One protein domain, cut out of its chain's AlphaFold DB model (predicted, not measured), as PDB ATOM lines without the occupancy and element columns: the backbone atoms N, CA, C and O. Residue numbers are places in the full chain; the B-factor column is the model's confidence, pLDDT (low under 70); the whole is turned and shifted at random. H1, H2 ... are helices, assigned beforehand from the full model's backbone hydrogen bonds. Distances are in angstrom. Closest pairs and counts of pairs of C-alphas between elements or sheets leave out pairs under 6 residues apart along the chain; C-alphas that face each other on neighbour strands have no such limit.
ATOM      1  N   TYR A 161     -17.990  88.403 171.784       98.12
ATOM      2  CA  TYR A 161     -18.610  89.726 171.736       98.12
ATOM      3  C   TYR A 161     -17.639  90.844 172.142       98.12
ATOM      4  O   TYR A 161     -17.696  91.918 171.553       98.12
ATOM      5  N   GLN A 162     -16.710  90.609 173.079       98.00
ATOM      6  CA  GLN A 162     -15.658  91.585 173.403       98.00
ATOM      7  C   GLN A 162     -14.757  91.886 172.199       98.00
ATOM      8  O   GLN A 162     -14.449  93.049 171.945       98.00
ATOM      9  N   ILE A 163     -14.369  90.866 171.425       97.19
ATOM     10  CA  ILE A 163     -13.585  91.063 170.197       97.19
ATOM     11  C   ILE A 163     -14.404  91.860 169.169       97.19
ATOM     12  O   ILE A 163     -13.900  92.826 168.594       97.19
ATOM     13  N   ILE A 164     -15.679  91.505 168.977       97.81
ATOM     14  CA  ILE A 164     -16.595  92.229 168.078       97.81
ATOM     15  C   ILE A 164     -16.729  93.698 168.509       97.81
ATOM     16  O   ILE A 164     -16.630  94.594 167.667       97.81
ATOM     17  N   ALA A 165     -16.893  93.960 169.808       97.88
ATOM     18  CA  ALA A 165     -16.978  95.306 170.364       97.88
ATOM     19  C   ALA A 165     -15.703  96.112 170.094       97.88
ATOM     20  O   ALA A 165     -15.794  97.236 169.616       97.88
ATOM     21  N   GLN A 166     -14.519  95.536 170.329       97.38
ATOM     22  CA  GLN A 166     -13.237  96.207 170.085       97.38
ATOM     23  C   GLN A 166     -13.038  96.578 168.610       97.38
ATOM     24  O   GLN A 166     -12.590  97.686 168.307       97.38
ATOM     25  N   ILE A 167     -13.383  95.674 167.687       97.00
ATOM     26  CA  ILE A 167     -13.300  95.957 166.247       97.00
ATOM     27  C   ILE A 167     -14.279  97.080 165.877       97.00
ATOM     28  O   ILE A 167     -13.892  98.030 165.198       97.00
ATOM     29  N   THR A 168     -15.515  97.010 166.376       96.75
ATOM     30  CA  THR A 168     -16.571  97.994 166.094       96.75
ATOM     31  C   THR A 168     -16.221  99.379 166.654       96.75
ATOM     32  O   THR A 168     -16.283 100.371 165.928       96.75
ATOM     33  N   GLU A 169     -15.749  99.464 167.905       96.81
ATOM     34  CA  GLU A 169     -15.247 100.697 168.533       96.81
ATOM     35  C   GLU A 169     -14.153 101.362 167.686       96.81
ATOM     36  O   GLU A 169     -14.138 102.583 167.494       96.81
ATOM     37  N   PHE A 170     -13.224 100.553 167.176       96.25
ATOM     38  CA  PHE A 170     -12.120 101.035 166.362       96.25
ATOM     39  C   PHE A 170     -12.602 101.565 165.002       96.25
ATOM     40  O   PHE A 170     -12.227 102.673 164.607       96.25
ATOM     41  N   GLU A 171     -13.445 100.808 164.293       94.69
ATOM     42  CA  GLU A 171     -13.965 101.204 162.979       94.69
ATOM     43  C   GLU A 171     -14.822 102.470 163.051       94.69
ATOM     44  O   GLU A 171     -14.655 103.375 162.229       94.69
ATOM     45  N   GLU A 172     -15.678 102.592 164.065       95.06
ATOM     46  CA  GLU A 172     -16.457 103.808 164.293       95.06
ATOM     47  C   GLU A 172     -15.566 105.018 164.546       95.06
ATOM     48  O   GLU A 172     -15.790 106.085 163.973       95.06
ATOM     49  N   LYS A 173     -14.531 104.867 165.383       95.94
ATOM     50  CA  LYS A 173     -13.597 105.954 165.688       95.94
ATOM     51  C   LYS A 173     -12.866 106.423 164.433       95.94
ATOM     52  O   LYS A 173     -12.742 107.630 164.218       95.94
ATOM     53  N   GLU A 174     -12.393 105.501 163.595       95.81
ATOM     54  CA  GLU A 174     -11.773 105.856 162.317       95.81
ATOM     55  C   GLU A 174     -12.760 106.531 161.365       95.81
ATOM     56  O   GLU A 174     -12.428 107.571 160.791       95.81
ATOM     57  N   ARG A 175     -13.981 105.994 161.238       95.50
ATOM     58  CA  ARG A 175     -15.032 106.571 160.391       95.50
ATOM     59  C   ARG A 175     -15.376 107.994 160.829       95.50
ATOM     60  O   ARG A 175     -15.353 108.898 159.996       95.50
ATOM     61  N   ILE A 176     -15.604 108.219 162.125       95.94
ATOM     62  CA  ILE A 176     -15.891 109.548 162.689       95.94
ATOM     63  C   ILE A 176     -14.746 110.520 162.382       95.94
ATOM     64  O   ILE A 176     -14.986 111.617 161.880       95.94
ATOM     65  N   ASN A 177     -13.496 110.125 162.640       96.12
ATOM     66  CA  ASN A 177     -12.338 110.994 162.418       96.12
ATOM     67  C   ASN A 177     -12.146 111.344 160.938       96.12
ATOM     68  O   ASN A 177     -11.883 112.503 160.605       96.12
ATOM     69  N   LYS A 178     -12.300 110.356 160.052       96.19
ATOM     70  CA  LYS A 178     -12.201 110.540 158.604       96.19
ATOM     71  C   LYS A 178     -13.293 111.478 158.094       96.19
ATOM     72  O   LYS A 178     -12.982 112.474 157.444       96.19
ATOM     73  N   GLU A 179     -14.550 111.215 158.440       94.81
ATOM     74  CA  GLU A 179     -15.682 112.019 157.975       94.81
ATOM     75  C   GLU A 179     -15.642 113.456 158.518       94.81
ATOM     76  O   GLU A 179     -15.897 114.401 157.769       94.81
ATOM     77  N   ILE A 180     -15.246 113.664 159.781       94.00
ATOM     78  CA  ILE A 180     -15.008 115.016 160.319       94.00
ATOM     79  C   ILE A 180     -13.876 115.702 159.545       94.00
ATOM     80  O   ILE A 180     -14.001 116.875 159.182       94.00
ATOM     81  N   GLY A 181     -12.786 114.980 159.269       92.56
ATOM     82  CA  GLY A 181     -11.638 115.474 158.511       92.56
ATOM     83  C   GLY A 181     -11.991 115.936 157.095       92.56
ATOM     84  O   GLY A 181     -11.498 116.974 156.657       92.56
ATOM     85  N   GLU A 182     -12.877 115.210 156.416       92.88
ATOM     86  CA  GLU A 182     -13.356 115.524 155.066       92.88
ATOM     87  C   GLU A 182     -14.419 116.630 155.050       92.88
ATOM     88  O   GLU A 182     -14.447 117.462 154.143       92.88
ATOM     89  N   ARG A 183     -15.321 116.667 156.038       92.88
ATOM     90  CA  ARG A 183     -16.417 117.650 156.072       92.88
ATOM     91  C   ARG A 183     -15.967 119.019 156.589       92.88
ATOM     92  O   ARG A 183     -16.507 120.027 156.139       92.88
ATOM     93  N   ARG A 184     -14.957 119.088 157.469       90.50
ATOM     94  CA  ARG A 184     -14.435 120.363 158.008       90.50
ATOM     95  C   ARG A 184     -13.723 121.240 156.972       90.50
ATOM     96  O   ARG A 184     -13.574 122.431 157.204       90.50
ATOM     97  N   THR A 185     -13.266 120.670 155.857       88.88
ATOM     98  CA  THR A 185     -12.566 121.404 154.784       88.88
ATOM     99  C   THR A 185     -13.524 122.068 153.792       88.88
ATOM    100  O   THR A 185     -13.087 122.820 152.922       88.88
ATOM    101  N   ARG A 186     -14.835 121.822 153.911       90.69
ATOM    102  CA  ARG A 186     -15.862 122.426 153.056       90.69
ATOM    103  C   ARG A 186     -16.084 123.894 153.438       90.69
ATOM    104  O   ARG A 186     -16.164 124.236 154.618       90.69
ATOM    105  N   LEU A 187     -16.225 124.763 152.434       80.50
ATOM    106  CA  LEU A 187     -16.527 126.188 152.622       80.50
ATOM    107  C   LEU A 187     -17.811 126.368 153.454       80.50
ATOM    108  O   LEU A 187     -18.864 125.848 153.094       80.50
ATOM    109  N   GLY A 188     -17.715 127.108 154.564       82.94
ATOM    110  CA  GLY A 188     -18.842 127.411 155.459       82.94
ATOM    111  C   GLY A 188     -19.112 126.386 156.572       82.94
ATOM    112  O   GLY A 188     -20.063 126.564 157.333       82.94
ATOM    113  N   ALA A 189     -18.296 125.336 156.709       84.38
ATOM    114  CA  ALA A 189     -18.479 124.316 157.739       84.38
ATOM    115  C   ALA A 189     -18.204 124.842 159.165       84.38
ATOM    116  O   ALA A 189     -17.130 125.369 159.458       84.38
ATOM    117  N   LYS A 190     -19.153 124.633 160.089       90.88
ATOM    118  CA  LYS A 190     -18.961 124.869 161.531       90.88
ATOM    119  C   LYS A 190     -18.532 123.571 162.214       90.88
ATOM    120  O   LYS A 190     -19.310 122.623 162.262       90.88
ATOM    121  N   ILE A 191     -17.323 123.536 162.781       87.62
ATOM    122  CA  ILE A 191     -16.692 122.310 163.319       87.62
ATOM    123  C   ILE A 191     -17.584 121.577 164.332       87.62
ATOM    124  O   ILE A 191     -17.761 120.364 164.227       87.62
ATOM    125  N   ASN A 192     -18.189 122.303 165.278       88.62
ATOM    126  CA  ASN A 192     -19.060 121.703 166.293       88.62
ATOM    127  C   ASN A 192     -20.297 121.044 165.668       88.62
ATOM    128  O   ASN A 192     -20.658 119.931 166.039       88.62
ATOM    129  N   GLN A 193     -20.910 121.699 164.678       91.06
ATOM    130  CA  GLN A 193     -22.080 121.168 163.984       91.06
ATOM    131  C   GLN A 193     -21.721 119.923 163.166       91.06
ATOM    132  O   GLN A 193     -22.381 118.897 163.300       91.06
ATOM    133  N   VAL A 194     -20.627 119.982 162.397       93.00
ATOM    134  CA  VAL A 194     -20.125 118.840 161.618       93.00
ATOM    135  C   VAL A 194     -19.831 117.644 162.522       93.00
ATOM    136  O   VAL A 194     -20.180 116.518 162.186       93.00
ATOM    137  N   THR A 195     -19.227 117.880 163.688       93.94
ATOM    138  CA  THR A 195     -18.910 116.817 164.651       93.94
ATOM    139  C   THR A 195     -20.176 116.138 165.169       93.94
ATOM    140  O   THR A 195     -20.229 114.911 165.225       93.94
ATOM    141  N   VAL A 196     -21.202 116.916 165.524       94.06
ATOM    142  CA  VAL A 196     -22.494 116.388 165.991       94.06
ATOM    143  C   VAL A 196     -23.210 115.610 164.888       94.06
ATOM    144  O   VAL A 196     -23.729 114.531 165.160       94.06
ATOM    145  N   GLU A 197     -23.222 116.118 163.654       94.25
ATOM    146  CA  GLU A 197     -23.851 115.455 162.504       94.25
ATOM    147  C   GLU A 197     -23.171 114.124 162.168       94.25
ATOM    148  O   GLU A 197     -23.844 113.098 162.117       94.25
ATOM    149  N   VAL A 198     -21.839 114.112 162.037       95.75
ATOM    150  CA  VAL A 198     -21.075 112.885 161.753       95.75
ATOM    151  C   VAL A 198     -21.262 111.860 162.864       95.75
ATOM    152  O   VAL A 198     -21.581 110.708 162.586       95.75
ATOM    153  N   LYS A 199     -21.112 112.262 164.135       96.06
ATOM    154  CA  LYS A 199     -21.356 111.347 165.257       96.06
ATOM    155  C   LYS A 199     -22.781 110.806 165.216       96.06
ATOM    156  O   LYS A 199     -22.968 109.610 165.367       96.06
ATOM    157  N   ARG A 200     -23.792 111.642 164.969       95.19
ATOM    158  CA  ARG A 200     -25.184 111.182 164.875       95.19
ATOM    159  C   ARG A 200     -25.372 110.122 163.790       95.19
ATOM    160  O   ARG A 200     -26.062 109.146 164.045       95.19
ATOM    161  N   GLU A 201     -24.792 110.317 162.610       95.38
ATOM    162  CA  GLU A 201     -24.874 109.353 161.506       95.38
ATOM    163  C   GLU A 201     -24.203 108.024 161.878       95.38
ATOM    164  O   GLU A 201     -24.835 106.976 161.800       95.38
ATOM    165  N   VAL A 202     -22.962 108.068 162.375       95.75
ATOM    166  CA  VAL A 202     -22.205 106.853 162.722       95.75
ATOM    167  C   VAL A 202     -22.843 106.091 163.885       95.75
ATOM    168  O   VAL A 202     -22.981 104.874 163.817       95.75
ATOM    169  N   LEU A 203     -23.257 106.791 164.945       94.62
ATOM    170  CA  LEU A 203     -23.846 106.168 166.135       94.62
ATOM    171  C   LEU A 203     -25.241 105.587 165.860       94.62
ATOM    172  O   LEU A 203     -25.641 104.644 166.534       94.62
ATOM    173  N   LYS A 204     -25.988 106.144 164.897       93.00
ATOM    174  CA  LYS A 204     -27.318 105.649 164.518       93.00
ATOM    175  C   LYS A 204     -27.253 104.290 163.820       93.00
ATOM    176  O   LYS A 204     -28.129 103.465 164.048       93.00
ATOM    177  N   ASP A 205     -26.245 104.084 162.977       91.38
ATOM    178  CA  ASP A 205     -26.087 102.858 162.185       91.38
ATOM    179  C   ASP A 205     -25.364 101.738 162.960       91.38
ATOM    180  O   ASP A 205     -25.102 100.671 162.411       91.38
ATOM    181  N   SER A 206     -25.002 101.991 164.218       94.56
ATOM    182  CA  SER A 206     -24.194 101.100 165.044       94.56
ATOM    183  C   SER A 206     -25.032 100.184 165.932       94.56
ATOM    184  O   SER A 206     -25.979 100.612 166.591       94.56
ATOM    185  N   ASP A 207     -24.590  98.936 166.037       95.44
ATOM    186  CA  ASP A 207     -25.093  97.898 166.934       95.44
ATOM    187  C   ASP A 207     -24.282  97.773 168.244       95.44
ATOM    188  O   ASP A 207     -24.540  96.888 169.060       95.44
ATOM    189  N   LEU A 208     -23.325  98.674 168.501       96.94
ATOM    190  CA  LEU A 208     -22.388  98.565 169.629       96.94
ATOM    191  C   LEU A 208     -23.075  98.523 171.002       96.94
ATOM    192  O   LEU A 208     -22.606  97.842 171.911       96.94
ATOM    193  N   GLU A 209     -24.207  99.214 171.165       97.06
ATOM    194  CA  GLU A 209     -24.995  99.114 172.401       97.06
ATOM    195  C   GLU A 209     -25.584  97.722 172.607       97.06
ATOM    196  O   GLU A 209     -25.624  97.243 173.738       97.06
ATOM    197  N   GLU A 210     -26.056  97.076 171.542       97.06
ATOM    198  CA  GLU A 210     -26.562  95.709 171.623       97.06
ATOM    199  C   GLU A 210     -25.421  94.750 171.956       97.06
ATOM    200  O   GLU A 210     -25.556  93.948 172.877       97.06
ATOM    201  N   ILE A 211     -24.266  94.909 171.304       97.81
ATOM    202  CA  ILE A 211     -23.067  94.111 171.583       97.81
ATOM    203  C   ILE A 211     -22.652  94.244 173.057       97.81
ATOM    204  O   ILE A 211     -22.383  93.234 173.701       97.81
ATOM    205  N   TYR A 212     -22.645  95.454 173.627       98.44
ATOM    206  CA  TYR A 212     -22.348  95.640 175.053       98.44
ATOM    207  C   TYR A 212     -23.342  94.911 175.959       98.44
ATOM    208  O   TYR A 212     -22.912  94.237 176.892       98.44
ATOM    209  N   ASN A 213     -24.645  94.986 175.669       97.94
ATOM    210  CA  ASN A 213     -25.647  94.229 176.427       97.94
ATOM    211  C   ASN A 213     -25.395  92.721 176.325       97.94
ATOM    212  O   ASN A 213     -25.385  92.039 177.343       97.94
ATOM    213  N   LYS A 214     -25.070  92.200 175.134       97.81
ATOM    214  CA  LYS A 214     -24.711  90.784 174.972       97.81
ATOM    215  C   LYS A 214     -23.475  90.398 175.794       97.81
ATOM    216  O   LYS A 214     -23.437  89.304 176.344       97.81
ATOM    217  N   ILE A 215     -22.473  91.269 175.929       98.25
ATOM    218  CA  ILE A 215     -21.314  90.991 176.798       98.25
ATOM    219  C   ILE A 215     -21.742  90.916 178.266       98.25
ATOM    220  O   ILE A 215     -21.342  89.980 178.953       98.25
ATOM    221  N   ILE A 216     -22.558  91.870 178.725       97.44
ATOM    222  CA  ILE A 216     -23.079  91.943 180.100       97.44
ATOM    223  C   ILE A 216     -23.920  90.702 180.434       97.44
ATOM    224  O   ILE A 216     -23.729  90.109 181.496       97.44
ATOM    225  N   ASP A 217     -24.792  90.287 179.512       96.94
ATOM    226  CA  ASP A 217     -25.695  89.144 179.682       96.94
ATOM    227  C   ASP A 217     -24.935  87.810 179.734       96.94
ATOM    228  O   ASP A 217     -25.274  86.926 180.520       96.94
ATOM    229  N   TRP A 218     -23.903  87.655 178.897       96.38
ATOM    230  CA  TRP A 218     -23.157  86.399 178.785       96.38
ATOM    231  C   TRP A 218     -21.950  86.311 179.718       96.38
ATOM    232  O   TRP A 218     -21.426  85.219 179.916       96.38
ATOM    233  N   THR A 219     -21.440  87.411 180.272       96.75
ATOM    234  CA  THR A 219     -20.262  87.335 181.146       96.75
ATOM    235  C   THR A 219     -20.612  86.786 182.530       96.75
ATOM    236  O   THR A 219     -21.585  87.196 183.167       96.75
ATOM    237  N   THR A 220     -19.773  85.876 183.019       94.88
ATOM    238  CA  THR A 220     -19.761  85.417 184.416       94.88
ATOM    239  C   THR A 220     -18.736  86.170 185.263       94.88
ATOM    240  O   THR A 220     -18.697  85.981 186.472       94.88
ATOM    241  N   ASP A 221     -17.883  86.970 184.626       96.56
ATOM    242  CA  ASP A 221     -16.872  87.797 185.273       96.56
ATOM    243  C   ASP A 221     -17.480  89.164 185.600       96.56
ATOM    244  O   ASP A 221     -17.912  89.890 184.692       96.56
ATOM    245  N   ASP A 222     -17.544  89.482 186.893       95.00
ATOM    246  CA  ASP A 222     -18.128  90.723 187.393       95.00
ATOM    247  C   ASP A 222     -17.296  91.953 187.006       95.00
ATOM    248  O   ASP A 222     -17.882  92.996 186.725       95.00
ATOM    249  N   GLU A 223     -15.968  91.855 186.903       96.00
ATOM    250  CA  GLU A 223     -15.120  92.982 186.491       96.00
ATOM    251  C   GLU A 223     -15.409  93.353 185.032       96.00
ATOM    252  O   GLU A 223     -15.669  94.516 184.707       96.00
ATOM    253  N   ILE A 224     -15.483  92.340 184.161       96.69
ATOM    254  CA  ILE A 224     -15.881  92.527 182.761       96.69
ATOM    255  C   ILE A 224     -17.307  93.078 182.690       96.69
ATOM    256  O   ILE A 224     -17.573  93.992 181.905       96.69
ATOM    257  N   ARG A 225     -18.234  92.564 183.510       97.31
ATOM    258  CA  ARG A 225     -19.614  93.065 183.541       97.31
ATOM    259  C   ARG A 225     -19.644  94.560 183.843       97.31
ATOM    260  O   ARG A 225     -20.212  95.317 183.055       97.31
ATOM    261  N   ARG A 226     -18.985  94.989 184.925       96.44
ATOM    262  CA  ARG A 226     -18.925  96.402 185.329       96.44
ATOM    263  C   ARG A 226     -18.275  97.262 184.255       96.44
ATOM    264  O   ARG A 226     -18.845  98.281 183.875       96.44
ATOM    265  N   GLN A 227     -17.163  96.816 183.672       97.81
ATOM    266  CA  GLN A 227     -16.492  97.541 182.591       97.81
ATOM    267  C   GLN A 227     -17.434  97.831 181.408       97.81
ATOM    268  O   GLN A 227     -17.423  98.932 180.848       97.81
ATOM    269  N   TYR A 228     -18.249  96.854 180.999       98.19
ATOM    270  CA  TYR A 228     -19.162  97.027 179.870       98.19
ATOM    271  C   TYR A 228     -20.452  97.769 180.234       98.19
ATOM    272  O   TYR A 228     -20.980  98.485 179.383       98.19
ATOM    273  N   GLU A 229     -20.915  97.698 181.483       98.12
ATOM    274  CA  GLU A 229     -21.978  98.577 181.989       98.12
ATOM    275  C   GLU A 229     -21.541 100.053 181.958       98.12
ATOM    276  O   GLU A 229     -22.284 100.910 181.470       98.12
ATOM    277  N   GLU A 230     -20.307 100.359 182.375       98.44
ATOM    278  CA  GLU A 230     -19.738 101.712 182.285       98.44
ATOM    279  C   GLU A 230     -19.635 102.195 180.834       98.44
ATOM    280  O   GLU A 230     -20.077 103.301 180.492       98.44
ATOM    281  N   LYS A 231     -19.099 101.347 179.942       98.44
ATOM    282  CA  LYS A 231     -19.038 101.641 178.503       98.44
ATOM    283  C   LYS A 231     -20.428 101.881 177.916       98.44
ATOM    284  O   LYS A 231     -20.585 102.791 177.100       98.44
ATOM    285  N   LEU A 232     -21.438 101.119 178.337       98.50
ATOM    286  CA  LEU A 232     -22.818 101.275 177.883       98.50
ATOM    287  C   LEU A 232     -23.424 102.610 178.332       98.50
ATOM    288  O   LEU A 232     -24.044 103.291 177.509       98.50
ATOM    289  N   ILE A 233     -23.219 103.018 179.588       98.50
ATOM    290  CA  ILE A 233     -23.658 104.329 180.097       98.50
ATOM    291  C   ILE A 233     -23.004 105.451 179.287       98.50
ATOM    292  O   ILE A 233     -23.702 106.321 178.754       98.50
ATOM    293  N   LYS A 234     -21.678 105.393 179.110       98.38
ATOM    294  CA  LYS A 234     -20.934 106.373 178.309       98.38
ATOM    295  C   LYS A 234     -21.439 106.438 176.867       98.38
ATOM    296  O   LYS A 234     -21.716 107.524 176.358       98.38
ATOM    297  N   ARG A 235     -21.636 105.285 176.225       97.50
ATOM    298  CA  ARG A 235     -22.161 105.182 174.856       97.50
ATOM    299  C   ARG A 235     -23.565 105.769 174.728       97.50
ATOM    300  O   ARG A 235     -23.856 106.489 173.768       97.50
ATOM    301  N   CYS A 236     -24.433 105.490 175.697       97.75
ATOM    302  CA  CYS A 236     -25.779 106.043 175.725       97.75
ATOM    303  C   CYS A 236     -25.756 107.572 175.851       97.75
ATOM    304  O   CYS A 236     -26.560 108.233 175.191       97.75
ATOM    305  N   LEU A 237     -24.831 108.132 176.642       97.88
ATOM    306  CA  LEU A 237     -24.670 109.580 176.797       97.88
ATOM    307  C   LEU A 237     -24.133 110.234 175.520       97.88
ATOM    308  O   LEU A 237     -24.703 111.226 175.061       97.88
ATOM    309  N   ASP A 238     -23.092 109.655 174.917       96.69
ATOM    310  CA  ASP A 238     -22.523 110.127 173.649       96.69
ATOM    311  C   ASP A 238     -23.591 110.175 172.547       96.69
ATOM    312  O   ASP A 238     -23.675 111.142 171.786       96.69
ATOM    313  N   THR A 239     -24.461 109.163 172.512       96.81
ATOM    314  CA  THR A 239     -25.606 109.111 171.597       96.81
ATOM    315  C   THR A 239     -26.657 110.162 171.958       96.81
ATOM    316  O   THR A 239     -27.115 110.898 171.084       96.81
ATOM    317  N   LEU A 240     -27.027 110.288 173.236       97.06
ATOM    318  CA  LEU A 240     -28.033 111.248 173.703       97.06
ATOM    319  C   LEU A 240     -27.689 112.692 173.314       97.06
ATOM    320  O   LEU A 240     -28.558 113.427 172.835       97.06
ATOM    321  N   VAL A 241     -26.432 113.096 173.510       96.06
ATOM    322  CA  VAL A 241     -25.963 114.468 173.262       96.06
ATOM    323  C   VAL A 241     -26.089 114.859 171.791       96.06
ATOM    324  O   VAL A 241     -26.394 116.014 171.490       96.06
ATOM    325  N   VAL A 242     -25.902 113.912 170.869       95.81
ATOM    326  CA  VAL A 242     -25.975 114.198 169.431       95.81
ATOM    327  C   VAL A 242     -27.381 114.064 168.859       95.81
ATOM    328  O   VAL A 242     -27.618 114.547 167.750       95.81
ATOM    329  N   LEU A 243     -28.331 113.457 169.578       95.50
ATOM    330  CA  LEU A 243     -29.713 113.326 169.115       95.50
ATOM    331  C   LEU A 243     -30.410 114.697 169.010       95.50
ATOM    332  O   LEU A 243     -30.226 115.566 169.877       95.50
ATOM    333  N   PRO A 244     -31.234 114.905 167.964       93.56
ATOM    334  CA  PRO A 244     -32.067 116.095 167.862       93.56
ATOM    335  C   PRO A 244     -33.158 116.084 168.948       93.56
ATOM    336  O   PRO A 244     -33.507 115.017 169.458       93.56
ATOM    337  N   PRO A 245     -33.724 117.248 169.310       93.12
ATOM    338  CA  PRO A 245     -34.890 117.304 170.186       93.12
ATOM    339  C   PRO A 245     -36.050 116.473 169.619       93.12
ATOM    340  O   PRO A 245     -36.360 116.578 168.434       93.12
ATOM    341  N   GLY A 246     -36.685 115.658 170.462       92.88
ATOM    342  CA  GLY A 246     -37.799 114.791 170.076       92.88
ATOM    343  C   GLY A 246     -37.940 113.579 170.995       92.88
ATOM    344  O   GLY A 246     -37.220 113.454 171.994       92.88
ATOM    345  N   ASP A 247     -38.846 112.675 170.634       94.38
ATOM    346  CA  ASP A 247     -39.201 111.507 171.449       94.38
ATOM    347  C   ASP A 247     -38.015 110.561 171.636       94.38
ATOM    348  O   ASP A 247     -37.691 110.208 172.768       94.38
ATOM    349  N   SER A 248     -37.250 110.284 170.575       94.31
ATOM    350  CA  SER A 248     -36.061 109.423 170.655       94.31
ATOM    351  C   SER A 248     -35.013 109.938 171.648       94.31
ATOM    352  O   SER A 248     -34.348 109.150 172.318       94.31
ATOM    353  N   LYS A 249     -34.864 111.265 171.790       95.69
ATOM    354  CA  LYS A 249     -33.956 111.860 172.783       95.69
ATOM    355  C   LYS A 249     -34.477 111.651 174.204       95.69
ATOM    356  O   LYS A 249     -33.706 111.339 175.107       95.69
ATOM    357  N   THR A 250     -35.787 111.780 174.398       96.44
ATOM    358  CA  THR A 250     -36.448 111.539 175.688       96.44
ATOM    359  C   THR A 250     -36.388 110.069 176.100       96.44
ATOM    360  O   THR A 250     -36.058 109.774 177.250       96.44
ATOM    361  N   GLU A 251     -36.637 109.146 175.173       96.44
ATOM    362  CA  GLU A 251     -36.506 107.703 175.392       96.44
ATOM    363  C   GLU A 251     -35.067 107.335 175.760       96.44
ATOM    364  O   GLU A 251     -34.830 106.676 176.775       96.44
ATOM    365  N   LYS A 252     -34.088 107.843 174.998       97.19
ATOM    366  CA  LYS A 252     -32.668 107.602 175.266       97.19
ATOM    367  C   LYS A 252     -32.238 108.131 176.631       97.19
ATOM    368  O   LYS A 252     -31.543 107.427 177.360       97.19
ATOM    369  N   ARG A 253     -32.683 109.337 177.000       97.75
ATOM    370  CA  ARG A 253     -32.430 109.925 178.323       97.75
ATOM    371  C   ARG A 253     -33.015 109.052 179.428       97.75
ATOM    372  O   ARG A 253     -32.343 108.820 180.422       97.75
ATOM    373  N   SER A 254     -34.241 108.565 179.250       97.62
ATOM    374  CA  SER A 254     -34.920 107.729 180.249       97.62
ATOM    375  C   SER A 254     -34.207 106.386 180.434       97.62
ATOM    376  O   SER A 254     -33.983 105.970 181.568       97.62
ATOM    377  N   LYS A 255     -33.764 105.751 179.336       97.50
ATOM    378  CA  LYS A 255     -32.920 104.544 179.373       97.50
ATOM    379  C   LYS A 255     -31.614 104.801 180.130       97.50
ATOM    380  O   LYS A 255     -31.262 104.029 181.013       97.50
ATOM    381  N   LEU A 256     -30.912 105.886 179.800       98.19
ATOM    382  CA  LEU A 256     -29.639 106.240 180.432       98.19
ATOM    383  C   LEU A 256     -29.795 106.556 181.925       98.19
ATOM    384  O   LEU A 256     -29.020 106.061 182.733       98.19
ATOM    385  N   PHE A 257     -30.818 107.326 182.300       98.19
ATOM    386  CA  PHE A 257     -31.097 107.636 183.701       98.19
ATOM    387  C   PHE A 257     -31.390 106.371 184.513       98.19
ATOM    388  O   PHE A 257     -30.896 106.234 185.629       98.19
ATOM    389  N   LYS A 258     -32.130 105.415 183.933       98.12
ATOM    390  CA  LYS A 258     -32.347 104.106 184.552       98.12
ATOM    391  C   LYS A 258     -31.028 103.353 184.760       98.12
ATOM    392  O   LYS A 258     -30.752 102.971 185.885       98.12
TER     393      LYS A 258
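AT A GLANCE: This is residues 161 to 258 of the 523 residues of an uncharacterized protein of Botryotinia narcissicola (UniProt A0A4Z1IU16). A long helix, H1, lies along one side of an elongated stack; H2 and H3, one after the other, make the next level, H4 runs back over them on the side away from H1, and H5 folds back over the far part of H4. The link from H1 to H2 sticks out at one end with residues 185 to 190. The printed part has 98 residues with five named helices, H1 to H5 in chain order, and no named strand: the class is all helix. It is only just compact, close to loose, with a radius of gyration of the C-alphas of 15.1 A, and spans 52 by 30 by 18 A.

IN THESE COORDINATES: H1, residues 161 to 183, begins at C-alpha 161 (-18.610, 89.726, 171.736) and is 32.1 A long. H2 is residues 191 to 204, 19.8 A, and H3 residues 208 to 218, 15.2 A. H4, residues 222 to 242, is 30.6 A long. H5, residues 247 to 258, 16.5 A, ends at C-alpha 258 (-32.347, 104.106, 184.552).

HOW THE PARTS SIT: H4 is the hub, touching three helices, each running the opposite way to it. H3 and H4 form a helical hairpin at a shallow tilt of 21 degrees, closest at the C-alphas of Ile 216 and Arg 225, 5.0 A. H4 touches H2 with residues 239 to 242 alone, at a steep tilt of 54 degrees; the closest C-alphas, of Val 196 and Val 242, are 5.4 A apart. H4 and H5 form a hairpin at 29 degrees, closest at the C-alphas of Leu 240 and Lys 249, 6.0 A. H1 and H2 form another, closest at the C-alphas of Ile 180 and Thr 195, 6.1 A, with a shallow tilt of 34 degrees, only just short of steep. H1 touches H3 with residues 161 to 169 alone, opposite ways at 13 degrees; the C-alphas of Tyr 161 and Ile 215, the closest, are 5.9 A apart. H1 and H4 are apart, as are H2 and H3. Every O i to N i+4 pair is within hydrogen-bond range in H1, H2, H3 and H5, and 16 of 17 in H4.

THE WHOLE: The C-alphas farthest apart, of Leu 187 and Thr 220, are 51.8 A apart. The printed part has no cut and no long link. No printed residue is under 70 in pLDDT.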